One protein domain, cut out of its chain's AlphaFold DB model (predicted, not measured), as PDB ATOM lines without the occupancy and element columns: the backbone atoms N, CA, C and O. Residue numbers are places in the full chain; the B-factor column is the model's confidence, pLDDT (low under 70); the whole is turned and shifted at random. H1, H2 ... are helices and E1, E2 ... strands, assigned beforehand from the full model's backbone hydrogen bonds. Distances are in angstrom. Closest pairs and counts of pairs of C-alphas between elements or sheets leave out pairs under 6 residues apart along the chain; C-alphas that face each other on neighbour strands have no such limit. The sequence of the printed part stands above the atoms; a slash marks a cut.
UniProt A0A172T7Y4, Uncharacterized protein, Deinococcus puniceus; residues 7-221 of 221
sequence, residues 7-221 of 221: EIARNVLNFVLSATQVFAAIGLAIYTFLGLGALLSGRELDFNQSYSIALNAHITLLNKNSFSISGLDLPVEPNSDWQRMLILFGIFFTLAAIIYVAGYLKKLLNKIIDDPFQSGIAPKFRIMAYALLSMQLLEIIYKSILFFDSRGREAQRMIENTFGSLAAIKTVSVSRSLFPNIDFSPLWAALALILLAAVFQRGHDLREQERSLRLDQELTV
ATOM      1  N   GLU A   7    -113.435 -46.688 141.828       79.12
ATOM      2  CA  GLU A   7    -112.235 -46.280 141.092       79.12
ATOM      3  C   GLU A   7    -111.705 -47.374 140.159       79.12
ATOM      4  O   GLU A   7    -111.370 -47.090 139.009       79.12
ATOM      5  N   ILE A   8    -111.679 -48.635 140.606       81.44
ATOM      6  CA  ILE A   8    -111.262 -49.764 139.763       81.44
ATOM      7  C   ILE A   8    -112.251 -49.930 138.605       81.44
ATOM      8  O   ILE A   8    -111.831 -50.049 137.454       81.44
ATOM      9  N   ALA A   9    -113.557 -49.859 138.880       76.81
ATOM     10  CA  ALA A   9    -114.588 -49.915 137.843       76.81
ATOM     11  C   ALA A   9    -114.436 -48.775 136.819       76.81
ATOM     12  O   ALA A   9    -114.518 -49.008 135.612       76.81
ATOM     13  N   ARG A  10    -114.140 -47.556 137.287       80.06
ATOM     14  CA  ARG A  10    -113.888 -46.384 136.438       80.06
ATOM     15  C   ARG A  10    -112.662 -46.575 135.544       80.06
ATOM     16  O   ARG A  10    -112.728 -46.275 134.353       80.06
ATOM     17  N   ASN A  11    -111.566 -47.096 136.089       84.12
ATOM     18  CA  ASN A  11    -110.332 -47.330 135.338       84.12
ATOM     19  C   ASN A  11    -110.512 -48.402 134.261       84.12
ATOM     20  O   ASN A  11    -110.147 -48.170 133.109       84.12
ATOM     21  N   VAL A  12    -111.134 -49.533 134.607       84.69
ATOM     22  CA  VAL A  12    -111.428 -50.616 133.654       84.69
ATOM     23  C   VAL A  12    -112.343 -50.117 132.541       84.69
ATOM     24  O   VAL A  12    -112.056 -50.317 131.363       84.69
ATOM     25  N   LEU A  13    -113.414 -49.404 132.889       83.62
ATOM     26  CA  LEU A  13    -114.348 -48.864 131.911       83.62
ATOM     27  C   LEU A  13    -113.683 -47.850 130.972       83.62
ATOM     28  O   LEU A  13    -113.860 -47.917 129.755       83.62
ATOM     29  N   ASN A  14    -112.915 -46.910 131.526       85.94
ATOM     30  CA  ASN A  14    -112.199 -45.912 130.739       85.94
ATOM     31  C   ASN A  14    -111.187 -46.573 129.801       85.94
ATOM     32  O   ASN A  14    -111.072 -46.137 128.658       85.94
ATOM     33  N   PHE A  15    -110.494 -47.616 130.265       88.81
ATOM     34  CA  PHE A  15    -109.576 -48.398 129.446       88.81
ATOM     35  C   PHE A  15    -110.305 -49.090 128.295       88.81
ATOM     36  O   PHE A  15    -109.933 -48.881 127.146       88.81
ATOM     37  N   VAL A  16    -111.376 -49.842 128.577       88.06
ATOM     38  CA  VAL A  16    -112.148 -50.567 127.552       88.06
ATOM     39  C   VAL A  16    -112.707 -49.604 126.506       88.06
ATOM     40  O   VAL A  16    -112.502 -49.808 125.314       88.06
ATOM     41  N   LEU A  17    -113.356 -48.515 126.925       85.75
ATOM     42  CA  LEU A  17    -113.943 -47.553 125.989       85.75
ATOM     43  C   LEU A  17    -112.882 -46.807 125.177       85.75
ATOM     44  O   LEU A  17    -113.082 -46.578 123.986       85.75
ATOM     45  N   SER A  18    -111.749 -46.446 125.784       85.94
ATOM     46  CA  SER A  18    -110.650 -45.814 125.052       85.94
ATOM     47  C   SER A  18    -109.942 -46.784 124.110       85.94
ATOM     48  O   SER A  18    -109.612 -46.386 122.999       85.94
ATOM     49  N   ALA A  19    -109.784 -48.055 124.483       87.69
ATOM     50  CA  ALA A  19    -109.281 -49.087 123.584       87.69
ATOM     51  C   ALA A  19    -110.210 -49.247 122.371       87.69
ATOM     52  O   ALA A  19    -109.741 -49.177 121.238       87.69
ATOM     53  N   THR A  20    -111.528 -49.344 122.583       85.88
ATOM     54  CA  THR A  20    -112.519 -49.390 121.493       85.88
ATOM     55  C   THR A  20    -112.415 -48.172 120.575       85.88
ATOM     56  O   THR A  20    -112.442 -48.325 119.356       85.88
ATOM     57  N   GLN A  21    -112.244 -46.966 121.129       84.06
ATOM     58  CA  GLN A  21    -112.036 -45.755 120.326       84.06
ATOM     59  C   GLN A  21    -110.752 -45.811 119.502       84.06
ATOM     60  O   GLN A  21    -110.775 -45.439 118.334       84.06
ATOM     61  N   VAL A  22    -109.647 -46.277 120.088       88.31
ATOM     62  CA  VAL A  22    -108.359 -46.402 119.396       88.31
ATOM     63  C   VAL A  22    -108.459 -47.420 118.264       88.31
ATOM     64  O   VAL A  22    -108.078 -47.106 117.143       88.31
ATOM     65  N   PHE A  23    -109.036 -48.597 118.508       87.69
ATOM     66  CA  PHE A  23    -109.224 -49.602 117.462       87.69
ATOM     67  C   PHE A  23    -110.160 -49.119 116.352       87.69
ATOM     68  O   PHE A  23    -109.847 -49.300 115.179       87.69
ATOM     69  N   ALA A  24    -111.262 -48.444 116.692       83.19
ATOM     70  CA  ALA A  24    -112.155 -47.856 115.698       83.19
ATOM     71  C   ALA A  24    -111.471 -46.734 114.895       83.19
ATOM     72  O   ALA A  24    -111.667 -46.645 113.686       83.19
ATOM     73  N   ALA A  25    -110.633 -45.909 115.533       83.81
ATOM     74  CA  ALA A  25    -109.871 -44.853 114.870       83.81
ATOM     75  C   ALA A  25    -108.782 -45.415 113.947       83.81
ATOM     76  O   ALA A  25    -108.632 -44.937 112.827       83.81
ATOM     77  N   ILE A  26    -108.065 -46.458 114.379       87.31
ATOM     78  CA  ILE A  26    -107.112 -47.187 113.534       87.31
ATOM     79  C   ILE A  26    -107.851 -47.814 112.349       87.31
ATOM     80  O   ILE A  26    -107.419 -47.650 111.213       87.31
ATOM     81  N   GLY A  27    -108.993 -48.465 112.591       82.62
ATOM     82  CA  GLY A  27    -109.845 -49.012 111.537       82.62
ATOM     83  C   GLY A  27    -110.274 -47.944 110.532       82.62
ATOM     84  O   GLY A  27    -110.137 -48.150 109.332       82.62
ATOM     85  N   LEU A  28    -110.696 -46.770 111.005       85.50
ATOM     86  CA  LEU A  28    -111.081 -45.639 110.158       85.50
ATOM     87  C   LEU A  28    -109.886 -45.050 109.392       85.50
ATOM     88  O   LEU A  28    -110.040 -44.666 108.236       85.50
ATOM     89  N   ALA A  29    -108.692 -45.015 109.982       81.88
ATOM     90  CA  ALA A  29    -107.470 -44.557 109.319       81.88
ATOM     91  C   ALA A  29    -107.008 -45.532 108.226       81.88
ATOM     92  O   ALA A  29    -106.727 -45.116 107.108       81.88
ATOM     93  N   ILE A  30    -106.997 -46.837 108.515       82.75
ATOM     94  CA  ILE A  30    -106.709 -47.886 107.527       82.75
ATOM     95  C   ILE A  30    -107.732 -47.815 106.398       82.75
ATOM     96  O   ILE A  30    -107.377 -47.832 105.225       82.75
ATOM     97  N   TYR A  31    -109.004 -47.688 106.756       77.94
ATOM     98  CA  TYR A  31    -110.096 -47.639 105.807       77.94
ATOM     99  C   TYR A  31    -110.064 -46.396 104.919       77.94
ATOM    100  O   TYR A  31    -110.254 -46.501 103.713       77.94
ATOM    101  N   THR A  32    -109.787 -45.219 105.479       76.50
ATOM    102  CA  THR A  32    -109.635 -44.001 104.675       76.50
ATOM    103  C   THR A  32    -108.395 -44.089 103.795       76.50
ATOM    104  O   THR A  32    -108.494 -43.779 102.617       76.50
ATOM    105  N   PHE A  33    -107.263 -44.589 104.296       76.50
ATOM    106  CA  PHE A  33    -106.032 -44.706 103.511       76.50
ATOM    107  C   PHE A  33    -106.143 -45.730 102.368       76.50
ATOM    108  O   PHE A  33    -105.792 -45.425 101.231       76.50
ATOM    109  N   LEU A  34    -106.679 -46.924 102.637       73.25
ATOM    110  CA  LEU A  34    -106.874 -47.971 101.628       73.25
ATOM    111  C   LEU A  34    -108.067 -47.674 100.710       73.25
ATOM    112  O   LEU A  34    -107.983 -47.898  99.506       73.25
ATOM    113  N   GLY A  35    -109.157 -47.136 101.260       68.19
ATOM    114  CA  GLY A  35    -110.379 -46.799 100.532       68.19
ATOM    115  C   GLY A  35    -110.200 -45.611  99.589       68.19
ATOM    116  O   GLY A  35    -110.516 -45.742  98.408       68.19
ATOM    117  N   LEU A  36    -109.632 -44.482 100.053       68.81
ATOM    118  CA  LEU A  36    -109.252 -43.389  99.143       68.81
ATOM    119  C   LEU A  36    -108.134 -43.830  98.202       68.81
ATOM    120  O   LEU A  36    -108.169 -43.476  97.030       68.81
ATOM    121  N   GLY A  37    -107.145 -44.582  98.695       66.38
ATOM    122  CA  GLY A  37    -106.019 -45.037  97.884       66.38
ATOM    123  C   GLY A  37    -106.467 -45.876  96.689       66.38
ATOM    124  O   GLY A  37    -105.982 -45.673  95.578       66.38
ATOM    125  N   ALA A  38    -107.434 -46.771  96.876       65.12
ATOM    126  CA  ALA A  38    -107.981 -47.579  95.794       65.12
ATOM    127  C   ALA A  38    -108.924 -46.788  94.865       65.12
ATOM    128  O   ALA A  38    -108.812 -46.923  93.649       65.12
ATOM    129  N   LEU A  39    -109.757 -45.887  95.410       64.50
ATOM    130  CA  LEU A  39    -110.577 -44.947  94.624       64.50
ATOM    131  C   LEU A  39    -109.725 -44.056  93.705       64.50
ATOM    132  O   LEU A  39    -110.062 -43.868  92.541       64.50
ATOM    133  N   LEU A  40    -108.613 -43.523  94.218       64.50
ATOM    134  CA  LEU A  40    -107.704 -42.646  93.473       64.50
ATOM    135  C   LEU A  40    -106.814 -43.405  92.481       64.50
ATOM    136  O   LEU A  40    -106.372 -42.823  91.495       64.50
ATOM    137  N   SER A  41    -106.539 -44.689  92.728       67.31
ATOM    138  CA  SER A  41    -105.705 -45.523  91.848       67.31
ATOM    139  C   SER A  41    -106.496 -46.298  90.793       67.31
ATOM    140  O   SER A  41    -105.892 -47.040  90.019       67.31
ATOM    141  N   GLY A  42    -107.827 -46.153  90.755       57.91
ATOM    142  CA  GLY A  42    -108.696 -46.888  89.831       57.91
ATOM    143  C   GLY A  42    -108.656 -48.405  90.033       57.91
ATOM    144  O   GLY A  42    -109.098 -49.154  89.166       57.91
ATOM    145  N   ARG A  43    -108.100 -48.875  91.158       58.44
ATOM    146  CA  ARG A  43    -108.098 -50.292  91.508       58.44
ATOM    147  C   ARG A  43    -109.489 -50.675  91.972       58.44
ATOM    148  O   ARG A  43    -110.079 -49.993  92.810       58.44
ATOM    149  N   GLU A  44    -109.984 -51.793  91.461       55.97
ATOM    150  CA  GLU A  44    -111.203 -52.390  91.982       55.97
ATOM    151  C   GLU A  44    -110.981 -52.732  93.456       55.97
ATOM    152  O   GLU A  44    -110.138 -53.555  93.815       55.97
ATOM    153  N   LEU A  45    -111.702 -52.027  94.326       54.50
ATOM    154  CA  LEU A  45    -111.866 -52.461  95.700       54.50
ATOM    155  C   LEU A  45    -112.720 -53.719  95.650       54.50
ATOM    156  O   LEU A  45    -113.933 -53.635  95.445       54.50
ATOM    157  N   ASP A  46    -112.067 -54.863  95.808       53.12
ATOM    158  CA  ASP A  46    -112.729 -56.157  95.881       53.12
ATOM    159  C   ASP A  46    -113.434 -56.274  97.241       53.12
ATOM    160  O   ASP A  46    -112.930 -56.835  98.220       53.12
ATOM    161  N   PHE A  47    -114.589 -55.619  97.345       53.84
ATOM    162  CA  PHE A  47    -115.500 -55.787  98.464       53.84
ATOM    163  C   PHE A  47    -116.237 -57.104  98.259       53.84
ATOM    164  O   PHE A  47    -117.378 -57.113  97.802       53.84
ATOM    165  N   ASN A  48    -115.596 -58.209  98.640       50.41
ATOM    166  CA  ASN A  48    -116.261 -59.498  98.809       50.41
ATOM    167  C   ASN A  48    -117.227 -59.419 100.003       50.41
ATOM    168  O   ASN A  48    -116.966 -59.933 101.089       50.41
ATOM    169  N   GLN A  49    -118.338 -58.703  99.822       52.31
ATOM    170  CA  GLN A  49    -119.457 -58.709 100.748       52.31
ATOM    171  C   GLN A  49    -120.406 -59.818 100.327       52.31
ATOM    172  O   GLN A  49    -121.111 -59.708  99.324       52.31
ATOM    173  N   SER A  50    -120.433 -60.889 101.110       50.38
ATOM    174  CA  SER A  50    -121.502 -61.864 101.027       50.38
ATOM    175  C   SER A  50    -122.670 -61.432 101.907       50.38
ATOM    176  O   SER A  50    -122.496 -60.976 103.038       50.38
ATOM    177  N   TYR A  51    -123.885 -61.586 101.394       51.22
ATOM    178  CA  TYR A  51    -125.080 -61.528 102.225       51.22
ATOM    179  C   TYR A  51    -125.517 -62.954 102.505       51.22
ATOM    180  O   TYR A  51    -125.816 -63.711 101.578       51.22
ATOM    181  N   SER A  52    -125.560 -63.306 103.786       51.50
ATOM    182  CA  SER A  52    -126.050 -64.610 104.205       51.50
ATOM    183  C   SER A  52    -127.569 -64.627 104.117       51.50
ATOM    184  O   SER A  52    -128.265 -63.951 104.882       51.50
ATOM    185  N   ILE A  53    -128.098 -65.376 103.155       56.22
ATOM    186  CA  ILE A  53    -129.529 -65.644 103.075       56.22
ATOM    187  C   ILE A  53    -129.793 -66.940 103.827       56.22
ATOM    188  O   ILE A  53    -129.289 -67.996 103.447       56.22
ATOM    189  N   ALA A  54    -130.620 -66.864 104.873       55.50
ATOM    190  CA  ALA A  54    -131.137 -68.049 105.546       55.50
ATOM    191  C   ALA A  54    -132.008 -68.846 104.560       55.50
ATOM    192  O   ALA A  54    -133.095 -68.412 104.166       55.50
ATOM    193  N   LEU A  55    -131.507 -70.001 104.142       59.09
ATOM    194  CA  LEU A  55    -132.149 -70.917 103.204       59.09
ATOM    195  C   LEU A  55    -132.227 -72.269 103.885       59.09
ATOM    196  O   LEU A  55    -131.238 -72.708 104.445       59.09
ATOM    197  N   ASN A  56    -133.372 -72.941 103.816       58.06
ATOM    198  CA  ASN A  56    -133.487 -74.327 104.253       58.06
ATOM    199  C   ASN A  56    -133.510 -75.197 102.999       58.06
ATOM    200  O   ASN A  56    -134.582 -75.503 102.467       58.06
ATOM    201  N   ALA A  57    -132.324 -75.533 102.489       56.66
ATOM    202  CA  ALA A  57    -132.185 -76.432 101.353       56.66
ATOM    203  C   ALA A  57    -131.833 -77.844 101.830       56.66
ATOM    204  O   ALA A  57    -130.854 -78.046 102.547       56.66
ATOM    205  N   HIS A  58    -132.630 -78.826 101.421       60.19
ATOM    206  CA  HIS A  58    -132.369 -80.238 101.655       60.19
ATOM    207  C   HIS A  58    -131.935 -80.899 100.351       60.19
ATOM    208  O   HIS A  58    -132.677 -80.926  99.367       60.19
ATOM    209  N   ILE A  59    -130.726 -81.454 100.360       62.38
ATOM    210  CA  ILE A  59    -130.161 -82.214  99.249       62.38
ATOM    211  C   ILE A  59    -130.175 -83.683  99.650       62.38
ATOM    212  O   ILE A  59    -129.549 -84.065 100.639       62.38
ATOM    213  N   THR A  60    -130.890 -84.514  98.892       66.38
ATOM    214  CA  THR A  60    -130.901 -85.970  99.096       66.38
ATOM    215  C   THR A  60    -130.101 -86.648  97.994       66.38
ATOM    216  O   THR A  60    -130.412 -86.492  96.811       66.38
ATOM    217  N   LEU A  61    -129.084 -87.423  98.368       68.00
ATOM    218  CA  LEU A  61    -128.286 -88.209  97.428       68.00
ATOM    219  C   LEU A  61    -128.923 -89.565  97.122       68.00
ATOM    220  O   LEU A  61    -129.717 -90.110  97.893       68.00
ATOM    221  N   LEU A  62    -128.514 -90.157  95.998       65.69
ATOM    222  CA  LEU A  62    -128.925 -91.504  95.581       65.69
ATOM    223  C   LEU A  62    -128.577 -92.598  96.609       65.69
ATOM    224  O   LEU A  62    -129.286 -93.598  96.696       65.69
ATOM    225  N   ASN A  63    -127.547 -92.386  97.435       72.31
ATOM    226  CA  ASN A  63    -127.134 -93.304  98.505       72.31
ATOM    227  C   ASN A  63    -127.935 -93.154  99.820       72.31
ATOM    228  O   ASN A  63    -127.550 -93.747 100.823       72.31
ATOM    229  N   LYS A  64    -129.037 -92.388  99.818       65.62
ATOM    230  CA  LYS A  64    -129.886 -92.050 100.981       65.62
ATOM    231  C   LYS A  64    -129.256 -91.126 102.034       65.62
ATOM    232  O   LYS A  64    -129.927 -90.839 103.023       65.62
ATOM    233  N   ASN A  65    -128.046 -90.602 101.829       69.69
ATOM    234  CA  ASN A  65    -127.527 -89.538 102.690       69.69
ATOM    235  C   ASN A  65    -128.224 -88.212 102.364       69.69
ATOM    236  O   ASN A  65    -128.465 -87.896 101.194       69.69
ATOM    237  N   SER A  66    -128.537 -87.433 103.398       69.00
ATOM    238  CA  SER A  66    -129.127 -86.104 103.269       69.00
ATOM    239  C   SER A  66    -128.212 -85.043 103.869       69.00
ATOM    240  O   SER A  66    -127.598 -85.239 104.916       69.00
ATOM    241  N   PHE A  67    -128.135 -83.903 103.188       68.25
ATOM    242  CA  PHE A  67    -127.441 -82.713 103.660       68.25
ATOM    243  C   PHE A  67    -128.437 -81.563 103.747       68.25
ATOM    244  O   PHE A  67    -129.242 -81.356 102.837       68.25
ATOM    245  N   SER A  68    -128.393 -80.826 104.855       61.75
ATOM    246  CA  SER A  68    -129.135 -79.581 105.024       61.75
ATOM    247  C   SER A  68    -128.179 -78.403 104.893       61.75
ATOM    248  O   SER A  68    -127.203 -78.317 105.637       61.75
ATOM    249  N   ILE A  69    -128.482 -77.488 103.982       64.94
ATOM    250  CA  ILE A  69    -127.836 -76.183 103.886       64.94
ATOM    251  C   ILE A  69    -128.790 -75.193 104.549       64.94
ATOM    252  O   ILE A  69    -129.946 -75.109 104.138       64.94
ATOM    253  N   SER A  70    -128.313 -74.508 105.593       56.56
ATOM    254  CA  SER A  70    -129.087 -73.568 106.430       56.56
ATOM    255  C   SER A  70    -128.892 -72.099 106.028       56.56
ATOM    256  O   SER A  70    -129.607 -71.208 106.490       56.56
ATOM    257  N   GLY A  71    -127.903 -71.832 105.177       57.53
ATOM    258  CA  GLY A  71    -127.574 -70.500 104.702       57.53
ATOM    259  C   GLY A  71    -126.726 -70.565 103.442       57.53
ATOM    260  O   GLY A  71    -125.919 -71.481 103.282       57.53
ATOM    261  N   LEU A  72    -126.938 -69.607 102.545       59.84
ATOM    262  CA  LEU A  72    -126.090 -69.389 101.381       59.84
ATOM    263  C   LEU A  72    -125.580 -67.953 101.423       59.84
ATOM    264  O   LEU A  72    -126.371 -67.007 101.473       59.84
ATOM    265  N   ASP A  73    -124.266 -67.815 101.380       60.22
ATOM    266  CA  ASP A  73    -123.589 -66.535 101.271       60.22
ATOM    267  C   ASP A  73    -123.526 -66.154  99.795       60.22
ATOM    268  O   ASP A  73    -122.772 -66.739  99.017       60.22
ATOM    269  N   LEU A  74    -124.367 -65.201  99.394       57.53
ATOM    270  CA  LEU A  74    -124.367 -64.703  98.024       57.53
ATOM    271  C   LEU A  74    -123.409 -63.523  97.914       57.53
ATOM    272  O   LEU A  74    -123.623 -62.536  98.631       57.53
ATOM    273  N   PRO A  75    -122.394 -63.587  97.034       56.50
ATOM    274  CA  PRO A  75    -121.558 -62.434  96.760       56.50
ATOM    275  C   PRO A  75    -122.442 -61.329  96.185       56.50
ATOM    276  O   PRO A  75    -123.159 -61.521  95.203       56.50
ATOM    277  N   VAL A  76    -122.428 -60.171  96.835       57.62
ATOM    278  CA  VAL A  76    -122.991 -58.953  96.273       57.62
ATOM    279  C   VAL A  76    -121.839 -58.233  95.618       57.62
ATOM    280  O   VAL A  76    -121.127 -57.465  96.257       57.62
ATOM    281  N   GLU A  77    -121.663 -58.496  94.330       56.28
ATOM    282  CA  GLU A  77    -120.872 -57.606  93.498       56.28
ATOM    283  C   GLU A  77    -121.635 -56.277  93.411       56.28
ATOM    284  O   GLU A  77    -122.793 -56.242  92.973       56.28
ATOM    285  N   PRO A  78    -121.060 -55.162  93.890       56.59
ATOM    286  CA  PRO A  78    -121.672 -53.865  93.683       56.59
ATOM    287  C   PRO A  78    -121.606 -53.557  92.186       56.59
ATOM    288  O   PRO A  78    -120.560 -53.175  91.662       56.59
ATOM    289  N   ASN A  79    -122.748 -53.707  91.512       56.38
ATOM    290  CA  ASN A  79    -122.920 -53.563  90.062       56.38
ATOM    291  C   ASN A  79    -122.681 -52.129  89.547       56.38
ATOM    292  O   ASN A  79    -122.841 -51.863  88.359       56.38
ATOM    293  N   SER A  80    -122.375 -51.168  90.426       65.19
ATOM    294  CA  SER A  80    -122.222 -49.755  90.065       65.19
ATOM    295  C   SER A  80    -121.385 -48.969  91.078       65.19
ATOM    296  O   SER A  80    -121.445 -49.212  92.286       65.19
ATOM    297  N   ASP A  81    -120.647 -47.969  90.592       69.69
ATOM    298  CA  ASP A  81    -119.750 -47.138  91.408       69.69
ATOM    299  C   ASP A  81    -120.471 -46.385  92.537       69.69
ATOM    300  O   ASP A  81    -119.913 -46.196  93.617       69.69
ATOM    301  N   TRP A  82    -121.743 -46.016  92.349       65.81
ATOM    302  CA  TRP A  82    -122.529 -45.351  93.395       65.81
ATOM    303  C   TRP A  82    -122.856 -46.285  94.571       65.81
ATOM    304  O   TRP A  82    -122.886 -45.834  95.716       65.81
ATOM    305  N   GLN A  83    -123.044 -47.589  94.324       64.50
ATOM    306  CA  GLN A  83    -123.229 -48.583  95.389       64.50
ATOM    307  C   GLN A  83    -121.933 -48.777  96.174       64.50
ATOM    308  O   GLN A  83    -121.967 -48.817  97.404       64.50
ATOM    309  N   ARG A  84    -120.788 -48.813  95.475       68.62
ATOM    310  CA  ARG A  84    -119.460 -48.836  96.106       68.62
ATOM    311  C   ARG A  84    -119.265 -47.606  96.994       68.62
ATOM    312  O   ARG A  84    -118.869 -47.751  98.146       68.62
ATOM    313  N   MET A  85    -119.622 -46.412  96.512       71.06
ATOM    314  CA  MET A  85    -119.564 -45.183  97.314       71.06
ATOM    315  C   MET A  85    -120.496 -45.223  98.530       71.06
ATOM    316  O   MET A  85    -120.067 -44.861  99.622       71.06
ATOM    317  N   LEU A  86    -121.742 -45.689  98.396       74.44
ATOM    318  CA  LEU A  86    -122.669 -45.794  99.530       74.44
ATOM    319  C   LEU A  86    -122.186 -46.763 100.607       74.44
ATOM    320  O   LEU A  86    -122.252 -46.432 101.789       74.44
ATOM    321  N   ILE A  87    -121.676 -47.931 100.210       72.06
ATOM    322  CA  ILE A  87    -121.037 -48.873 101.136       72.06
ATOM    323  C   ILE A  87    -119.853 -48.182 101.808       72.06
ATOM    324  O   ILE A  87    -119.687 -48.277 103.029       72.06
ATOM    325  N   LEU A  88    -119.075 -47.433 101.015       73.56
ATOM    326  CA  LEU A  88    -117.884 -46.788 101.514       73.56
ATOM    327  C   LEU A  88    -118.203 -45.759 102.612       73.56
ATOM    328  O   LEU A  88    -117.605 -45.764 103.695       73.56
ATOM    329  N   PHE A  89    -119.186 -44.903 102.338       80.25
ATOM    330  CA  PHE A  89    -119.714 -43.935 103.290       80.25
ATOM    331  C   PHE A  89    -120.360 -44.621 104.492       80.25
ATOM    332  O   PHE A  89    -120.135 -44.185 105.617       80.25
ATOM    333  N   GLY A  90    -121.103 -45.709 104.282       78.81
ATOM    334  CA  GLY A  90    -121.742 -46.478 105.345       78.81
ATOM    335  C   GLY A  90    -120.745 -46.918 106.415       78.81
ATOM    336  O   GLY A  90    -120.893 -46.538 107.572       78.81
ATOM    337  N   ILE A  91    -119.680 -47.622 106.023       79.12
ATOM    338  CA  ILE A  91    -118.640 -48.095 106.955       79.12
ATOM    339  C   ILE A  91    -117.954 -46.918 107.663       79.12
ATOM    340  O   ILE A  91    -117.732 -46.974 108.875       79.12
ATOM    341  N   PHE A  92    -117.654 -45.835 106.938       83.00
ATOM    342  CA  PHE A  92    -117.062 -44.633 107.529       83.00
ATOM    343  C   PHE A  92    -117.962 -44.040 108.621       83.00
ATOM    344  O   PHE A  92    -117.504 -43.801 109.740       83.00
ATOM    345  N   PHE A  93    -119.251 -43.847 108.323       84.31
ATOM    346  CA  PHE A  93    -120.222 -43.334 109.283       84.31
ATOM    347  C   PHE A  93    -120.406 -44.282 110.468       84.31
ATOM    348  O   PHE A  93    -120.500 -43.806 111.596       84.31
ATOM    349  N   THR A  94    -120.398 -45.600 110.255       82.19
ATOM    350  CA  THR A  94    -120.481 -46.580 111.346       82.19
ATOM    351  C   THR A  94    -119.271 -46.489 112.275       82.19
ATOM    352  O   THR A  94    -119.443 -46.402 113.490       82.19
ATOM    353  N   LEU A  95    -118.050 -46.441 111.738       82.44
ATOM    354  CA  LEU A  95    -116.833 -46.302 112.546       82.44
ATOM    355  C   LEU A  95    -116.794 -44.961 113.292       82.44
ATOM    356  O   LEU A  95    -116.488 -44.924 114.485       82.44
ATOM    357  N   ALA A  96    -117.176 -43.867 112.629       84.56
ATOM    358  CA  ALA A  96    -117.292 -42.555 113.260       84.56
ATOM    359  C   ALA A  96    -118.348 -42.552 114.381       84.56
ATOM    360  O   ALA A  96    -118.104 -42.017 115.468       84.56
ATOM    361  N   ALA A  97    -119.493 -43.202 114.156       84.94
ATOM    362  CA  ALA A  97    -120.539 -43.366 115.156       84.94
ATOM    363  C   ALA A  97    -120.044 -44.179 116.359       84.94
ATOM    364  O   ALA A  97    -120.295 -43.774 117.490       84.94
ATOM    365  N   ILE A  98    -119.282 -45.261 116.154       86.00
ATOM    366  CA  ILE A  98    -118.687 -46.049 117.248       86.00
ATOM    367  C   ILE A  98    -117.767 -45.177 118.110       86.00
ATOM    368  O   ILE A  98    -117.887 -45.187 119.337       86.00
ATOM    369  N   ILE A  99    -116.890 -44.378 117.494       85.44
ATOM    370  CA  ILE A  99    -115.979 -43.474 118.220       85.44
ATOM    371  C   ILE A  99    -116.774 -42.460 119.052       85.44
ATOM    372  O   ILE A  99    -116.478 -42.249 120.239       85.44
ATOM    373  N   TYR A 100    -117.794 -41.849 118.440       88.69
ATOM    374  CA  TYR A 100    -118.659 -40.871 119.089       88.69
ATOM    375  C   TYR A 100    -119.437 -41.487 120.258       88.69
ATOM    376  O   TYR A 100    -119.398 -40.961 121.372       88.69
ATOM    377  N   VAL A 101    -120.097 -42.626 120.032       86.19
ATOM    378  CA  VAL A 101    -120.900 -43.339 121.033       86.19
ATOM    379  C   VAL A 101    -120.027 -43.815 122.189       86.19
ATOM    380  O   VAL A 101    -120.404 -43.610 123.340       86.19
ATOM    381  N   ALA A 102    -118.835 -44.360 121.930       85.62
ATOM    382  CA  ALA A 102    -117.901 -44.752 122.985       85.62
ATOM    383  C   ALA A 102    -117.464 -43.549 123.841       85.62
ATOM    384  O   ALA A 102    -117.416 -43.636 125.070       85.62
ATOM    385  N   GLY A 103    -117.221 -42.394 123.214       86.69
ATOM    386  CA  GLY A 103    -116.876 -41.158 123.921       86.69
ATOM    387  C   GLY A 103    -118.036 -40.607 124.747       86.69
ATOM    388  O   GLY A 103    -117.846 -40.154 125.879       86.69
ATOM    389  N   TYR A 104    -119.249 -40.679 124.203       87.56
ATOM    390  CA  TYR A 104    -120.468 -40.306 124.905       87.56
ATOM    391  C   TYR A 104    -120.732 -41.227 126.104       87.56
ATOM    392  O   TYR A 104    -120.951 -40.732 127.209       87.56
ATOM    393  N   LEU A 105    -120.643 -42.549 125.916       85.56
ATOM    394  CA  LEU A 105    -120.804 -43.552 126.971       85.56
ATOM    395  C   LEU A 105    -119.782 -43.352 128.085       85.56
ATOM    396  O   LEU A 105    -120.157 -43.378 129.252       85.56
ATOM    397  N   LYS A 106    -118.523 -43.056 127.748       85.62
ATOM    398  CA  LYS A 106    -117.479 -42.746 128.734       85.62
ATOM    399  C   LYS A 106    -117.881 -41.566 129.621       85.62
ATOM    400  O   LYS A 106    -117.806 -41.651 130.843       85.62
ATOM    401  N   LYS A 107    -118.349 -40.468 129.019       87.00
ATOM    402  CA  LYS A 107    -118.822 -39.283 129.760       87.00
ATOM    403  C   LYS A 107    -120.063 -39.586 130.599       87.00
ATOM    404  O   LYS A 107    -120.152 -39.126 131.734       87.00
ATOM    405  N   LEU A 108    -121.018 -40.333 130.043       85.50
ATOM    406  CA  LEU A 108    -122.262 -40.691 130.720       85.50
ATOM    407  C   LEU A 108    -121.999 -41.584 131.936       85.50
ATOM    408  O   LEU A 108    -122.501 -41.302 133.017       85.50
ATOM    409  N   LEU A 109    -121.188 -42.623 131.768       85.25
ATOM    410  CA  LEU A 109    -120.888 -43.585 132.820       85.25
ATOM    411  C   LEU A 109    -120.029 -42.973 133.927       85.25
ATOM    412  O   LEU A 109    -120.320 -43.215 135.091       85.25
ATOM    413  N   ASN A 110    -119.059 -42.111 133.604       84.38
ATOM    414  CA  ASN A 110    -118.336 -41.360 134.636       84.38
ATOM    415  C   ASN A 110    -119.295 -40.493 135.471       84.38
ATOM    416  O   ASN A 110    -119.225 -40.530 136.695       84.38
ATOM    417  N   LYS A 111    -120.263 -39.823 134.826       84.88
ATOM    418  CA  LYS A 111    -121.323 -39.086 135.533       84.88
ATOM    419  C   LYS A 111    -122.177 -39.972 136.435       84.88
ATOM    420  O   LYS A 111    -122.519 -39.541 137.524       84.88
ATOM    421  N   ILE A 112    -122.515 -41.184 135.998       85.25
ATOM    422  CA  ILE A 112    -123.307 -42.131 136.798       85.25
ATOM    423  C   ILE A 112    -122.521 -42.621 138.018       85.25
ATOM    424  O   ILE A 112    -123.110 -42.807 139.076       85.25
ATOM    425  N   ILE A 113    -121.206 -42.830 137.885       83.81
ATOM    426  CA  ILE A 113    -120.359 -43.214 139.022       83.81
ATOM    427  C   ILE A 113    -120.238 -42.047 140.018       83.81
ATOM    428  O   ILE A 113    -120.197 -42.301 141.217       83.81
ATOM    429  N   ASP A 114    -120.181 -40.796 139.544       82.88
ATOM    430  CA  ASP A 114    -120.123 -39.605 140.410       82.88
ATOM    431  C   ASP A 114    -121.464 -39.335 141.123       82.88
ATOM    432  O   ASP A 114    -121.495 -39.171 142.341       82.88
ATOM    433  N   ASP A 115    -122.576 -39.305 140.382       82.69
ATOM    434  CA  ASP A 115    -123.930 -39.194 140.934       82.69
ATOM    435  C   ASP A 115    -124.959 -39.923 140.044       82.69
ATOM    436  O   ASP A 115    -125.378 -39.393 139.008       82.69
ATOM    437  N   PRO A 116    -125.416 -41.125 140.437       78.50
ATOM    438  CA  PRO A 116    -126.317 -41.933 139.616       78.50
ATOM    439  C   PRO A 116    -127.736 -41.359 139.513       78.50
ATOM    440  O   PRO A 116    -128.462 -41.697 138.580       78.50
ATOM    441  N   PHE A 117    -128.140 -40.489 140.443       82.88
ATOM    442  CA  PHE A 117    -129.511 -39.980 140.546       82.88
ATOM    443  C   PHE A 117    -129.640 -38.535 140.068       82.88
ATOM    444  O   PHE A 117    -130.547 -37.820 140.479       82.88
ATOM    445  N   GLN A 118    -128.740 -38.072 139.202       84.62
ATOM    446  CA  GLN A 118    -128.870 -36.755 138.593       84.62
ATOM    447  C   GLN A 118    -130.059 -36.736 137.609       84.62
ATOM    448  O   GLN A 118    -130.157 -37.596 136.728       84.62
ATOM    449  N   SER A 119    -130.916 -35.708 137.682       78.62
ATOM    450  CA  SER A 119    -132.131 -35.552 136.850       78.62
ATOM    451  C   SER A 119    -131.889 -35.685 135.337       78.62
ATOM    452  O   SER A 119    -132.744 -36.142 134.582       78.62
ATOM    453  N   GLY A 120    -130.684 -35.343 134.873       82.94
ATOM    454  CA  GLY A 120    -130.293 -35.436 133.468       82.94
ATOM    455  C   GLY A 120    -129.877 -36.829 132.975       82.94
ATOM    456  O   GLY A 120    -129.514 -36.943 131.804       82.94
ATOM    457  N   ILE A 121    -129.855 -37.867 133.817       84.81
ATOM    458  CA  ILE A 121    -129.390 -39.219 133.444       84.81
ATOM    459  C   ILE A 121    -130.531 -40.070 132.872       84.81
ATOM    460  O   ILE A 121    -130.382 -40.642 131.790       84.81
ATOM    461  N   ALA A 122    -131.692 -40.109 133.533       84.25
ATOM    462  CA  ALA A 122    -132.833 -40.918 133.095       84.25
ATOM    463  C   ALA A 122    -133.338 -40.573 131.673       84.25
ATOM    464  O   ALA A 122    -133.545 -41.499 130.880       84.25
ATOM    465  N   PRO A 123    -133.459 -39.290 131.266       87.06
ATOM    466  CA  PRO A 123    -133.848 -38.945 129.898       87.06
ATOM    467  C   PRO A 123    -132.866 -39.460 128.837       87.06
ATOM    468  O   PRO A 123    -133.286 -39.877 127.760       87.06
ATOM    469  N   LYS A 124    -131.560 -39.493 129.139       88.00
ATOM    470  CA  LYS A 124    -130.527 -39.961 128.197       88.00
ATOM    471  C   LYS A 124    -130.659 -41.451 127.910       88.00
ATOM    472  O   LYS A 124    -130.575 -41.855 126.753       88.00
ATOM    473  N   PHE A 125    -130.934 -42.246 128.941       86.12
ATOM    474  CA  PHE A 125    -131.198 -43.675 128.787       86.12
ATOM    475  C   PHE A 125    -132.458 -43.954 127.960       86.12
ATOM    476  O   PHE A 125    -132.442 -44.845 127.112       86.12
ATOM    477  N   ARG A 126    -133.520 -43.151 128.122       86.56
ATOM    478  CA  ARG A 126    -134.731 -43.260 127.286       86.56
ATOM    479  C   ARG A 126    -134.451 -42.934 125.820       86.56
ATOM    480  O   ARG A 126    -134.868 -43.688 124.950       86.56
ATOM    481  N   ILE A 127    -133.707 -41.860 125.545       88.69
ATOM    482  CA  ILE A 127    -133.322 -41.487 124.173       88.69
ATOM    483  C   ILE A 127    -132.512 -42.610 123.513       88.69
ATOM    484  O   ILE A 127    -132.791 -42.974 122.374       88.69
ATOM    485  N   MET A 128    -131.551 -43.198 124.232       87.12
ATOM    486  CA  MET A 128    -130.776 -44.344 123.739       87.12
ATOM    487  C   MET A 128    -131.657 -45.561 123.451       87.12
ATOM    488  O   MET A 128    -131.497 -46.196 122.412       87.12
ATOM    489  N   ALA A 129    -132.614 -45.864 124.333       86.69
ATOM    490  CA  ALA A 129    -133.558 -46.952 124.111       86.69
ATOM    491  C   ALA A 129    -134.420 -46.716 122.861       86.69
ATOM    492  O   ALA A 129    -134.570 -47.617 122.041       86.69
ATOM    493  N   TYR A 130    -134.937 -45.499 122.667       88.25
ATOM    494  CA  TYR A 130    -135.715 -45.158 121.474       88.25
ATOM    495  C   TYR A 130    -134.885 -45.203 120.193       88.25
ATOM    496  O   TYR A 130    -135.382 -45.668 119.169       88.25
ATOM    497  N   ALA A 131    -133.620 -44.781 120.242       85.31
ATOM    498  CA  ALA A 131    -132.708 -44.914 119.112       85.31
ATOM    499  C   ALA A 131    -132.491 -46.391 118.731       85.31
ATOM    500  O   ALA A 131    -132.606 -46.735 117.556       85.31
ATOM    501  N   LEU A 132    -132.266 -47.273 119.714       85.56
ATOM    502  CA  LEU A 132    -132.120 -48.717 119.485       85.56
ATOM    503  C   LEU A 132    -133.394 -49.352 118.920       85.56
ATOM    504  O   LEU A 132    -133.319 -50.105 117.955       85.56
ATOM    505  N   LEU A 133    -134.565 -49.009 119.462       86.81
ATOM    506  CA  LEU A 133    -135.849 -49.487 118.937       86.81
ATOM    507  C   LEU A 133    -136.104 -48.995 117.508       86.81
ATOM    508  O   LEU A 133    -136.631 -49.739 116.686       86.81
ATOM    509  N   SER A 134    -135.703 -47.760 117.195       85.69
ATOM    510  CA  SER A 134    -135.845 -47.201 115.846       85.69
ATOM    511  C   SER A 134    -134.925 -47.910 114.851       85.69
ATOM    512  O   SER A 134    -135.351 -48.229 113.743       85.69
ATOM    513  N   MET A 135    -133.684 -48.214 115.252       81.50
ATOM    514  CA  MET A 135    -132.765 -49.026 114.448       81.50
ATOM    515  C   MET A 135    -133.287 -50.449 114.246       81.50
ATOM    516  O   MET A 135    -133.260 -50.935 113.121       81.50
ATOM    517  N   GLN A 136    -133.831 -51.079 115.291       82.25
ATOM    518  CA  GLN A 136    -134.456 -52.397 115.188       82.25
ATOM    519  C   GLN A 136    -135.608 -52.390 114.178       82.25
ATOM    520  O   GLN A 136    -135.720 -53.287 113.345       82.25
ATOM    521  N   LEU A 137    -136.467 -51.369 114.233       83.19
ATOM    522  CA  LEU A 137    -137.576 -51.226 113.297       83.19
ATOM    523  C   LEU A 137    -137.069 -51.079 111.856       83.19
ATOM    524  O   LEU A 137    -137.585 -51.739 110.956       83.19
ATOM    525  N   LEU A 138    -136.034 -50.263 111.643       82.31
ATOM    526  CA  LEU A 138    -135.395 -50.103 110.336       82.31
ATOM    527  C   LEU A 138    -134.766 -51.405 109.834       82.31
ATOM    528  O   LEU A 138    -134.928 -51.729 108.661       82.31
ATOM    529  N   GLU A 139    -134.097 -52.172 110.696       78.62
ATOM    530  CA  GLU A 139    -133.515 -53.466 110.334       78.62
ATOM    531  C   GLU A 139    -134.596 -54.468 109.922       78.62
ATOM    532  O   GLU A 139    -134.458 -55.144 108.902       78.62
ATOM    533  N   ILE A 140    -135.700 -54.532 110.672       78.56
ATOM    534  CA  ILE A 140    -136.845 -55.385 110.340       78.56
ATOM    535  C   ILE A 140    -137.425 -54.982 108.984       78.56
ATOM    536  O   ILE A 140    -137.650 -55.850 108.139       78.56
ATOM    537  N   ILE A 141    -137.640 -53.684 108.749       79.62
ATOM    538  CA  ILE A 141    -138.140 -53.171 107.467       79.62
ATOM    539  C   ILE A 141    -137.165 -53.529 106.340       79.62
ATOM    540  O   ILE A 141    -137.585 -54.084 105.329       79.62
ATOM    541  N   TYR A 142    -135.867 -53.286 106.524       74.00
ATOM    542  CA  TYR A 142    -134.831 -53.567 105.532       74.00
ATOM    543  C   TYR A 142    -134.744 -55.058 105.184       74.00
ATOM    544  O   TYR A 142    -134.809 -55.423 104.010       74.00
ATOM    545  N   LYS A 143    -134.667 -55.935 106.192       70.06
ATOM    546  CA  LYS A 143    -134.652 -57.393 106.000       70.06
ATOM    547  C   LYS A 143    -135.943 -57.891 105.359       70.06
ATOM    548  O   LYS A 143    -135.889 -58.794 104.530       70.06
ATOM    549  N   SER A 144    -137.085 -57.290 105.691       70.88
ATOM    550  CA  SER A 144    -138.368 -57.614 105.057       70.88
ATOM    551  C   SER A 144    -138.368 -57.214 103.582       70.88
ATOM    552  O   SER A 144    -138.719 -58.028 102.734       70.88
ATOM    553  N   ILE A 145    -137.907 -56.005 103.250       68.12
ATOM    554  CA  ILE A 145    -137.782 -55.546 101.860       68.12
ATOM    555  C   ILE A 145    -136.851 -56.474 101.077       68.12
ATOM    556  O   ILE A 145    -137.251 -56.951 100.023       68.12
ATOM    557  N   LEU A 146    -135.665 -56.803 101.600       63.56
ATOM    558  CA  LEU A 146    -134.737 -57.739 100.950       63.56
ATOM    559  C   LEU A 146    -135.301 -59.157 100.808       63.56
ATOM    560  O   LEU A 146    -134.961 -59.863  99.861       63.56
ATOM    561  N   PHE A 147    -136.140 -59.591 101.747       61.16
ATOM    562  CA  PHE A 147    -136.809 -60.885 101.681       61.16
ATOM    563  C   PHE A 147    -137.848 -60.934 100.549       61.16
ATOM    564  O   PHE A 147    -137.947 -61.948  99.848       61.16
ATOM    565  N   PHE A 148    -138.613 -59.854 100.357       60.25
ATOM    566  CA  PHE A 148    -139.602 -59.735  99.279       60.25
ATOM    567  C   PHE A 148    -138.973 -59.401  97.925       60.25
ATOM    568  O   PHE A 148    -139.472 -59.852  96.888       60.25
ATOM    569  N   ASP A 149    -137.866 -58.663  97.932       58.28
ATOM    570  CA  ASP A 149    -137.066 -58.423  96.749       58.28
ATOM    571  C   ASP A 149    -136.471 -59.752  96.256       58.28
ATOM    572  O   ASP A 149    -136.131 -60.674  96.999       58.28
ATOM    573  N   SER A 150    -136.440 -59.898  94.945       54.16
ATOM    574  CA  SER A 150    -136.262 -61.132  94.173       54.16
ATOM    575  C   SER A 150    -135.024 -62.000  94.486       54.16
ATOM    576  O   SER A 150    -134.956 -63.135  94.011       54.16
ATOM    577  N   ARG A 151    -134.106 -61.552  95.343       55.78
ATOM    578  CA  ARG A 151    -132.807 -62.180  95.637       55.78
ATOM    579  C   ARG A 151    -132.893 -63.580  96.234       55.78
ATOM    580  O   ARG A 151    -132.123 -64.456  95.865       55.78
ATOM    581  N   GLY A 152    -133.879 -63.867  97.085       55.75
ATOM    582  CA  GLY A 152    -134.053 -65.247  97.563       55.75
ATOM    583  C   GLY A 152    -134.563 -66.210  96.472       55.75
ATOM    584  O   GLY A 152    -134.481 -67.419  96.646       55.75
ATOM    585  N   ARG A 153    -135.142 -65.701  95.365       61.53
ATOM    586  CA  ARG A 153    -135.522 -66.518  94.195       61.53
ATOM    587  C   ARG A 153    -134.297 -66.756  93.319       61.53
ATOM    588  O   ARG A 153    -134.163 -67.840  92.773       61.53
ATOM    589  N   GLU A 154    -133.398 -65.780  93.220       62.53
ATOM    590  CA  GLU A 154    -132.090 -65.951  92.574       62.53
ATOM    591  C   GLU A 154    -131.220 -66.962  93.324       62.53
ATOM    592  O   GLU A 154    -130.683 -67.864  92.695       62.53
ATOM    593  N   ALA A 155    -131.173 -66.897  94.656       60.28
ATOM    594  CA  ALA A 155    -130.465 -67.872  95.487       60.28
ATOM    595  C   ALA A 155    -131.007 -69.297  95.303       60.28
ATOM    596  O   ALA A 155    -130.249 -70.249  95.132       60.28
ATOM    597  N   GLN A 156    -132.338 -69.437  95.283       63.78
ATOM    598  CA  GLN A 156    -132.998 -70.711  95.010       63.78
ATOM    599  C   GLN A 156    -132.674 -71.225  93.600       63.78
ATOM    600  O   GLN A 156    -132.294 -72.383  93.459       63.78
ATOM    601  N   ARG A 157    -132.740 -70.362  92.577       67.38
ATOM    602  CA  ARG A 157    -132.350 -70.704  91.198       67.38
ATOM    603  C   ARG A 157    -130.878 -71.095  91.090       67.38
ATOM    604  O   ARG A 157    -130.565 -72.008  90.340       67.38
ATOM    605  N   MET A 158    -129.975 -70.441  91.822       67.25
ATOM    606  CA  MET A 158    -128.560 -70.820  91.860       67.25
ATOM    607  C   MET A 158    -128.384 -72.216  92.458       67.25
ATOM    608  O   MET A 158    -127.742 -73.052  91.837       67.25
ATOM    609  N   ILE A 159    -129.012 -72.514  93.601       67.69
ATOM    610  CA  ILE A 159    -128.947 -73.850  94.216       67.69
ATOM    611  C   ILE A 159    -129.543 -74.913  93.278       67.69
ATOM    612  O   ILE A 159    -128.931 -75.958  93.065       67.69
ATOM    613  N   GLU A 160    -130.704 -74.648  92.677       67.75
ATOM    614  CA  GLU A 160    -131.343 -75.562  91.723       67.75
ATOM    615  C   GLU A 160    -130.487 -75.774  90.462       67.75
ATOM    616  O   GLU A 160    -130.352 -76.906  90.013       67.75
ATOM    617  N   ASN A 161    -129.834 -74.741  89.925       72.00
ATOM    618  CA  ASN A 161    -128.964 -74.870  88.749       72.00
ATOM    619  C   ASN A 161    -127.637 -75.584  89.070       72.00
ATOM    620  O   ASN A 161    -127.186 -76.439  88.304       72.00
ATOM    621  N   THR A 162    -127.011 -75.253  90.203       70.00
ATOM    622  CA  THR A 162    -125.722 -75.820  90.624       70.00
ATOM    623  C   THR A 162    -125.857 -77.279  91.053       70.00
ATOM    624  O   THR A 162    -124.995 -78.089  90.724       70.00
ATOM    625  N   PHE A 163    -126.935 -77.635  91.761       67.62
ATOM    626  CA  PHE A 163    -127.123 -78.989  92.291       67.62
ATOM    627  C   PHE A 163    -128.107 -79.845  91.488       67.62
ATOM    628  O   PHE A 163    -127.975 -81.065  91.477       67.62
ATOM    629  N   GLY A 164    -129.064 -79.252  90.774       60.91
ATOM    630  CA  GLY A 164    -130.034 -79.997  89.964       60.91
ATOM    631  C   GLY A 164    -129.431 -80.677  88.732       60.91
ATOM    632  O   GLY A 164    -130.025 -81.612  88.206       60.91
ATOM    633  N   SER A 165    -128.242 -80.253  88.294       61.94
ATOM    634  CA  SER A 165    -127.506 -80.851  87.169       61.94
ATOM    635  C   SER A 165    -126.562 -81.996  87.573       61.94
ATOM    636  O   SER A 165    -126.024 -82.687  86.706       61.94
ATOM    637  N   LEU A 166    -126.363 -82.241  88.874       65.00
ATOM    638  CA  LEU A 166    -125.464 -83.286  89.368       65.00
ATOM    639  C   LEU A 166    -126.164 -84.650  89.394       65.00
ATOM    640  O   LEU A 166    -127.075 -84.887  90.184       65.00
ATOM    641  N   ALA A 167    -125.649 -85.598  88.607       53.91
ATOM    642  CA  ALA A 167    -126.184 -86.961  88.478       53.91
ATOM    643  C   ALA A 167    -126.243 -87.769  89.796       53.91
ATOM    644  O   ALA A 167    -126.900 -88.803  89.850       53.91
ATOM    645  N   ALA A 168    -125.567 -87.317  90.859       57.59
ATOM    646  CA  ALA A 168    -125.555 -87.955  92.178       57.59
ATOM    647  C   ALA A 168    -126.756 -87.568  93.077       57.59
ATOM    648  O   ALA A 168    -126.955 -88.170  94.142       57.59
ATOM    649  N   ILE A 169    -127.536 -86.557  92.681       57.31
ATOM    650  CA  ILE A 169    -128.564 -85.924  93.512       57.31
ATOM    651  C   ILE A 169    -129.953 -86.374  93.057       57.31
ATOM    652  O   ILE A 169    -130.310 -86.276  91.888       57.31
ATOM    653  N   LYS A 170    -130.746 -86.891  94.002       52.47
ATOM    654  CA  LYS A 170    -132.085 -87.438  93.747       52.47
ATOM    655  C   LYS A 170    -133.162 -86.359  93.819       52.47
ATOM    656  O   LYS A 170    -134.087 -86.365  93.017       52.47
ATOM    657  N   THR A 171    -133.054 -85.460  94.795       55.44
ATOM    658  CA  THR A 171    -133.984 -84.344  94.996       55.44
ATOM    659  C   THR A 171    -133.275 -83.176  95.677       55.44
ATOM    660  O   THR A 171    -132.511 -83.370  96.628       55.44
ATOM    661  N   VAL A 172    -133.571 -81.963  95.208       54.44
ATOM    662  CA  VAL A 172    -133.213 -80.695  95.851       54.44
ATOM    663  C   VAL A 172    -134.523 -80.007  96.212       54.44
ATOM    664  O   VAL A 172    -135.322 -79.716  95.326       54.44
ATOM    665  N   SER A 173    -134.775 -79.785  97.500       57.25
ATOM    666  CA  SER A 173    -135.903 -78.965  97.948       57.25
ATOM    667  C   SER A 173    -135.375 -77.746  98.684       57.25
ATOM    668  O   SER A 173    -134.635 -77.863  99.656       57.25
ATOM    669  N   VAL A 174    -135.744 -76.563  98.202       54.72
ATOM    670  CA  VAL A 174    -135.389 -75.292  98.830       54.72
ATOM    671  C   VAL A 174    -136.657 -74.708  99.424       54.72
ATOM    672  O   VAL A 174    -137.605 -74.385  98.710       54.72
ATOM    673  N   SER A 175    -136.686 -74.592 100.745       55.44
ATOM    674  CA  SER A 175    -137.740 -73.880 101.456       55.44
ATOM    675  C   SER A 175    -137.174 -72.582 102.018       55.44
ATOM    676  O   SER A 175    -136.065 -72.532 102.557       55.44
ATOM    677  N   ARG A 176    -137.931 -71.498 101.861       55.28
ATOM    678  CA  ARG A 176    -137.631 -70.244 102.548       55.28
ATOM    679  C   ARG A 176    -138.190 -70.321 103.961       55.28
ATOM    680  O   ARG A 176    -139.339 -70.720 104.146       55.28
ATOM    681  N   SER A 177    -137.405 -69.887 104.945       54.59
ATOM    682  CA  SER A 177    -137.974 -69.520 106.241       54.59
ATOM    683  C   SER A 177    -138.998 -68.402 106.024       54.59
ATOM    684  O   SER A 177    -138.726 -67.458 105.282       54.59
ATOM    685  N   LEU A 178    -140.167 -68.497 106.661       52.31
ATOM    686  CA  LEU A 178    -141.190 -67.442 106.622       52.31
ATOM    687  C   LEU A 178    -140.756 -66.182 107.388       52.31
ATOM    688  O   LEU A 178    -141.358 -65.126 107.216       52.31
ATOM    689  N   PHE A 179    -139.704 -66.290 108.204       55.09
ATOM    690  CA  PHE A 179    -139.185 -65.200 109.016       55.09
ATOM    691  C   PHE A 179    -137.707 -64.950 108.694       55.09
ATOM    692  O   PHE A 179    -136.916 -65.903 108.725       55.09
ATOM    693  N   PRO A 180    -137.305 -63.697 108.398       61.41
ATOM    694  CA  PRO A 180    -135.892 -63.344 108.357       61.41
ATOM    695  C   PRO A 180    -135.270 -63.568 109.743       61.41
ATOM    696  O   PRO A 180    -135.935 -63.378 110.759       61.41
ATOM    697  N   ASN A 181    -133.993 -63.962 109.795       61.66
ATOM    698  CA  ASN A 181    -133.238 -64.027 111.052       61.66
ATOM    699  C   ASN A 181    -133.107 -62.602 111.614       61.66
ATOM    700  O   ASN A 181    -132.259 -61.820 111.174       61.66
ATOM    701  N   ILE A 182    -134.003 -62.243 112.529       66.19
ATOM    702  CA  ILE A 182    -134.009 -60.961 113.230       66.19
ATOM    703  C   ILE A 182    -133.195 -61.148 114.506       66.19
ATOM    704  O   ILE A 182    -133.505 -62.024 115.313       66.19
ATOM    705  N   ASP A 183    -132.153 -60.337 114.683       72.50
ATOM    706  CA  ASP A 183    -131.468 -60.275 115.968       72.50
ATOM    707  C   ASP A 183    -132.337 -59.468 116.939       72.50
ATOM    708  O   ASP A 183    -132.766 -58.357 116.634       72.50
ATOM    709  N   PHE A 184    -132.642 -60.048 118.097       76.88
ATOM    710  CA  PHE A 184    -133.424 -59.398 119.148       76.88
ATOM    711  C   PHE A 184    -132.540 -58.692 120.182       76.88
ATOM    712  O   PHE A 184    -133.067 -58.059 121.100       76.88
ATOM    713  N   SER A 185    -131.211 -58.777 120.059       82.06
ATOM    714  CA  SER A 185    -130.267 -58.133 120.975       82.06
ATOM    715  C   SER A 185    -130.530 -56.629 121.184       82.06
ATOM    716  O   SER A 185    -130.522 -56.204 122.347       82.06
ATOM    717  N   PRO A 186    -130.893 -55.819 120.162       81.94
ATOM    718  CA  PRO A 186    -131.167 -54.394 120.369       81.94
ATOM    719  C   PRO A 186    -132.452 -54.153 121.170       81.94
ATOM    720  O   PRO A 186    -132.554 -53.169 121.903       81.94
ATOM    721  N   LEU A 187    -133.418 -55.071 121.082       84.31
ATOM    722  CA  LEU A 187    -134.690 -55.009 121.804       84.31
ATOM    723  C   LEU A 187    -134.480 -55.284 123.299       84.31
ATOM    724  O   LEU A 187    -134.959 -54.526 124.146       84.31
ATOM    725  N   TRP A 188    -133.683 -56.306 123.627       86.69
ATOM    726  CA  TRP A 188    -133.273 -56.584 125.007       86.69
ATOM    727  C   TRP A 188    -132.452 -55.436 125.604       86.69
ATOM    728  O   TRP A 188    -132.690 -55.036 126.747       86.69
ATOM    729  N   ALA A 189    -131.537 -54.855 124.824       85.62
ATOM    730  CA  ALA A 189    -130.760 -53.694 125.246       85.62
ATOM    731  C   ALA A 189    -131.654 -52.472 125.514       85.62
ATOM    732  O   ALA A 189    -131.516 -51.824 126.553       85.62
ATOM    733  N   ALA A 190    -132.617 -52.179 124.634       85.06
ATOM    734  CA  ALA A 190    -133.567 -51.088 124.834       85.06
ATOM    735  C   ALA A 190    -134.410 -51.279 126.104       85.06
ATOM    736  O   ALA A 190    -134.577 -50.336 126.880       85.06
ATOM    737  N   LEU A 191    -134.888 -52.501 126.356       86.94
ATOM    738  CA  LEU A 191    -135.638 -52.833 127.567       86.94
ATOM    739  C   LEU A 191    -134.802 -52.590 128.833       86.94
ATOM    740  O   LEU A 191    -135.270 -51.927 129.760       86.94
ATOM    741  N   ALA A 192    -133.548 -53.046 128.853       88.44
ATOM    742  CA  ALA A 192    -132.638 -52.814 129.975       88.44
ATOM    743  C   ALA A 192    -132.402 -51.313 130.234       88.44
ATOM    744  O   ALA A 192    -132.423 -50.871 131.384       88.44
ATOM    745  N   LEU A 193    -132.235 -50.510 129.178       88.75
ATOM    746  CA  LEU A 193    -132.047 -49.059 129.293       88.75
ATOM    747  C   LEU A 193    -133.306 -48.346 129.810       88.75
ATOM    748  O   LEU A 193    -133.191 -47.421 130.614       88.75
ATOM    749  N   ILE A 194    -134.505 -48.781 129.402       88.62
ATOM    750  CA  ILE A 194    -135.778 -48.239 129.911       88.62
ATOM    751  C   ILE A 194    -135.941 -48.557 131.400       88.62
ATOM    752  O   ILE A 194    -136.304 -47.670 132.175       88.62
ATOM    753  N   LEU A 195    -135.640 -49.792 131.809       88.62
ATOM    754  CA  LEU A 195    -135.687 -50.196 133.214       88.62
ATOM    755  C   LEU A 195    -134.694 -49.385 134.055       88.62
ATOM    756  O   LEU A 195    -135.078 -48.830 135.082       88.62
ATOM    757  N   LEU A 196    -133.451 -49.232 133.588       87.25
ATOM    758  CA  LEU A 196    -132.452 -48.386 134.249       87.25
ATOM    759  C   LEU A 196    -132.916 -46.931 134.355       87.25
ATOM    760  O   LEU A 196    -132.796 -46.328 135.418       87.25
ATOM    761  N   ALA A 197    -133.501 -46.371 133.294       87.56
ATOM    762  CA  ALA A 197    -134.047 -45.017 133.328       87.56
ATOM    763  C   ALA A 197    -135.148 -44.862 134.387       87.56
ATOM    764  O   ALA A 197    -135.188 -43.850 135.083       87.56
ATOM    765  N   ALA A 198    -136.038 -45.850 134.515       87.25
ATOM    766  CA  ALA A 198    -137.094 -45.842 135.522       87.25
ATOM    767  C   ALA A 198    -136.526 -45.925 136.947       87.25
ATOM    768  O   ALA A 198    -136.956 -45.170 137.818       87.25
ATOM    769  N   VAL A 199    -135.525 -46.782 137.170       89.00
ATOM    770  CA  VAL A 199    -134.844 -46.919 138.468       89.00
ATOM    771  C   VAL A 199    -134.134 -45.623 138.860       89.00
ATOM    772  O   VAL A 199    -134.316 -45.145 139.978       89.00
ATOM    773  N   PHE A 200    -133.375 -45.012 137.945       87.56
ATOM    774  CA  PHE A 200    -132.679 -43.754 138.228       87.56
ATOM    775  C   PHE A 200    -133.643 -42.595 138.467       87.56
ATOM    776  O   PHE A 200    -133.410 -41.805 139.378       87.56
ATOM    777  N   GLN A 201    -134.742 -42.517 137.709       87.56
ATOM    778  CA  GLN A 201    -135.777 -41.513 137.952       87.56
ATOM    779  C   GLN A 201    -136.385 -41.688 139.344       87.56
ATOM    780  O   GLN A 201    -136.451 -40.738 140.111       87.56
ATOM    781  N   ARG A 202    -136.773 -42.917 139.705       87.62
ATOM    782  CA  ARG A 202    -137.397 -43.168 141.004       87.62
ATOM    783  C   ARG A 202    -136.448 -42.875 142.164       87.62
ATOM    784  O   ARG A 202    -136.881 -42.333 143.174       87.62
ATOM    785  N   GLY A 203    -135.169 -43.219 142.022       84.25
ATOM    786  CA  GLY A 203    -134.152 -42.906 143.026       84.25
ATOM    787  C   GLY A 203    -133.874 -41.406 143.156       84.25
ATOM    788  O   GLY A 203    -133.651 -40.926 144.264       84.25
ATOM    789  N   HIS A 204    -133.943 -40.657 142.052       87.50
ATOM    790  CA  HIS A 204    -133.884 -39.196 142.075       87.50
ATOM    791  C   HIS A 204    -135.069 -38.600 142.840       87.50
ATOM    792  O   HIS A 204    -134.851 -37.862 143.798       87.50
ATOM    793  N   ASP A 205    -136.295 -38.998 142.491       88.31
ATOM    794  CA  ASP A 205    -137.513 -38.497 143.136       88.31
ATOM    795  C   ASP A 205    -137.499 -38.767 144.655       88.31
ATOM    796  O   ASP A 205    -137.873 -37.904 145.446       88.31
ATOM    797  N   LEU A 206    -137.020 -39.943 145.086       88.31
ATOM    798  CA  LEU A 206    -136.880 -40.281 146.510       88.31
ATOM    799  C   LEU A 206    -135.852 -39.393 147.225       88.31
ATOM    800  O   LEU A 206    -136.103 -38.942 148.340       88.31
ATOM    801  N   ARG A 207    -134.713 -39.094 146.588       85.69
ATOM    802  CA  ARG A 207    -133.714 -38.166 147.143       85.69
ATOM    803  C   ARG A 207    -134.248 -36.743 147.260       85.69
ATOM    804  O   ARG A 207    -133.928 -36.058 148.230       85.69
ATOM    805  N   GLU A 208    -135.025 -36.283 146.284       87.69
ATOM    806  CA  GLU A 208    -135.648 -34.959 146.351       87.69
ATOM    807  C   GLU A 208    -136.694 -34.891 147.467       87.69
ATOM    808  O   GLU A 208    -136.697 -33.919 148.220       87.69
ATOM    809  N   GLN A 209    -137.490 -35.950 147.649       88.94
ATOM    810  CA  GLN A 209    -138.425 -36.078 148.771       88.94
ATOM    811  C   GLN A 209    -137.709 -36.084 150.129       88.94
ATOM    812  O   GLN A 209    -138.128 -35.397 151.055       88.94
ATOM    813  N   GLU A 210    -136.599 -36.813 150.268       87.38
ATOM    814  CA  GLU A 210    -135.799 -36.776 151.498       87.38
ATOM    815  C   GLU A 210    -135.216 -35.385 151.762       87.38
ATOM    816  O   GLU A 210    -135.169 -34.934 152.907       87.38
ATOM    817  N   ARG A 211    -134.772 -34.687 150.712       85.12
ATOM    818  CA  ARG A 211    -134.218 -33.337 150.836       85.12
ATOM    819  C   ARG A 211    -135.281 -32.324 151.247       85.12
ATOM    820  O   ARG A 211    -134.989 -31.494 152.103       85.12
ATOM    821  N   SER A 212    -136.484 -32.389 150.675       87.00
ATOM    822  CA  SER A 212    -137.587 -31.513 151.080       87.00
ATOM    823  C   SER A 212    -137.998 -31.778 152.527       87.00
ATOM    824  O   SER A 212    -138.106 -30.839 153.300       87.00
ATOM    825  N   LEU A 213    -138.098 -33.050 152.933       86.81
ATOM    826  CA  LEU A 213    -138.441 -33.421 154.310       86.81
ATOM    827  C   LEU A 213    -137.413 -32.923 155.338       86.81
ATOM    828  O   LEU A 213    -137.796 -32.516 156.430       86.81
ATOM    829  N   ARG A 214    -136.117 -32.931 155.004       85.12
ATOM    830  CA  ARG A 214    -135.070 -32.372 155.879       85.12
ATOM    831  C   ARG A 214    -135.152 -30.852 155.986       85.12
ATOM    832  O   ARG A 214    -135.014 -30.328 157.082       85.12
ATOM    833  N   LEU A 215    -135.406 -30.160 154.875       84.12
ATOM    834  CA  LEU A 215    -135.596 -28.706 154.881       84.12
ATOM    835  C   LEU A 215    -136.833 -28.306 155.698       84.12
ATOM    836  O   LEU A 215    -136.774 -27.351 156.466       84.12
ATOM    837  N   ASP A 216    -137.921 -29.067 155.590       76.69
ATOM    838  CA  ASP A 216    -139.137 -28.837 156.374       76.69
ATOM    839  C   ASP A 216    -138.895 -29.061 157.879       76.69
ATOM    840  O   ASP A 216    -139.414 -28.309 158.707       76.69
ATOM    841  N   GLN A 217    -138.067 -30.051 158.247       72.31
ATOM    842  CA  GLN A 217    -137.641 -30.299 159.632       72.31
ATOM    843  C   GLN A 217    -136.722 -29.196 160.178       72.31
ATOM    844  O   GLN A 217    -136.872 -28.801 161.328       72.31
ATOM    845  N   GLU A 218    -135.803 -28.665 159.368       68.81
ATOM    846  CA  GLU A 218    -134.944 -27.533 159.750       68.81
ATOM    847  C   GLU A 218    -135.728 -26.222 159.928       68.81
ATOM    848  O   GLU A 218    -135.298 -25.358 160.684       68.81
ATOM    849  N   LEU A 219    -136.875 -26.065 159.258       64.25
ATOM    850  CA  LEU A 219    -137.752 -24.893 159.380       64.25
ATOM    851  C   LEU A 219    -138.748 -24.978 160.550       64.25
ATOM    852  O   LEU A 219    -139.340 -23.960 160.911       64.25
ATOM    853  N   THR A 220    -138.983 -26.172 161.106       59.19
ATOM    854  CA  THR A 220    -139.925 -26.392 162.223       59.19
ATOM    855  C   THR A 220    -139.260 -26.487 163.597       59.19
ATOM    856  O   THR A 220    -139.971 -26.384 164.600       59.19
ATOM    857  N   VAL A 221    -137.938 -26.677 163.649       55.50
ATOM    858  CA  VAL A 221    -137.108 -26.620 164.870       55.50
ATOM    859  C   VAL A 221    -136.652 -25.188 165.124       55.50
ATOM    860  O   VAL A 221    -136.725 -24.765 166.300       55.50
TER     861      VAL A 221
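AT A GLANCE: This is residues 7 to 221 of the 221 residues of an uncharacterized protein of Deinococcus puniceus (UniProt A0A172T7Y4). Two pairs of long helices, H1 with H2 and H3 with H5, form a loose open frame, and a small twisted sheet covered on one face by H4 lies at one end of it. H3 and H5 overlap only in part, and residues 209 to 221 stick out as an arm. The 215 printed residues run H1 E1 E2 H2 H3 H4 E3 H5, mostly helix; the antiparallel sheet has the order E2 E1 E3. The whole is extended, with a radius of gyration of the C-alphas of 26.0 A and spans of 98 by 47 by 32 A.

IN THESE COORDINATES: H1, residues 7 to 41, begins at C-alpha (-112.235, -46.280, 141.092) and is 49.7 A long. E1, 50 to 61, bends by 74 degrees at residue 54; E2, 66 to 75, bends by 58 degrees at residue 70. H2, 81 to 114, measures 49.6 A, and H3, 122 to 148, 39.3 A. H4 is 151 to 164 and E3 169 to 176. H5, 185 to 220, measures 52.9 A and ends at C-alpha (-139.925, -26.392, 162.223).

HOW THE PARTS SIT: H1 touches H2, opposite ways at a shallow tilt of 15 degrees, the C-alphas of Gln 21 and Ile 99 closest at 5.0 A. E1 and E2 form a hairpin, with N 53 and O 72 at 2.9 A. E3 is antiparallel to E1, with N 58 and O 173 at 2.8 A. H4 is on the sheet, two layers, a helix on one face, at a height of 7.0 A. H2 and H3 are apart. H5 touches H3 with residues 186 to 201 alone, opposite ways at a shallow tilt of 15 degrees; the closest C-alphas, of Ala 129 and Ala 190, are 4.2 A apart. In the five helices every O i to N i+4 pair is within hydrogen-bond range.

THE WHOLE: The C-alphas farthest apart, of Ala 167 and Val 221, are 98.0 A apart. The printed part has no cut and no long link. Mean pLDDT of the printed part is 73.8; 89 residues are under 70, among them 35 to 62 and 163 to 182.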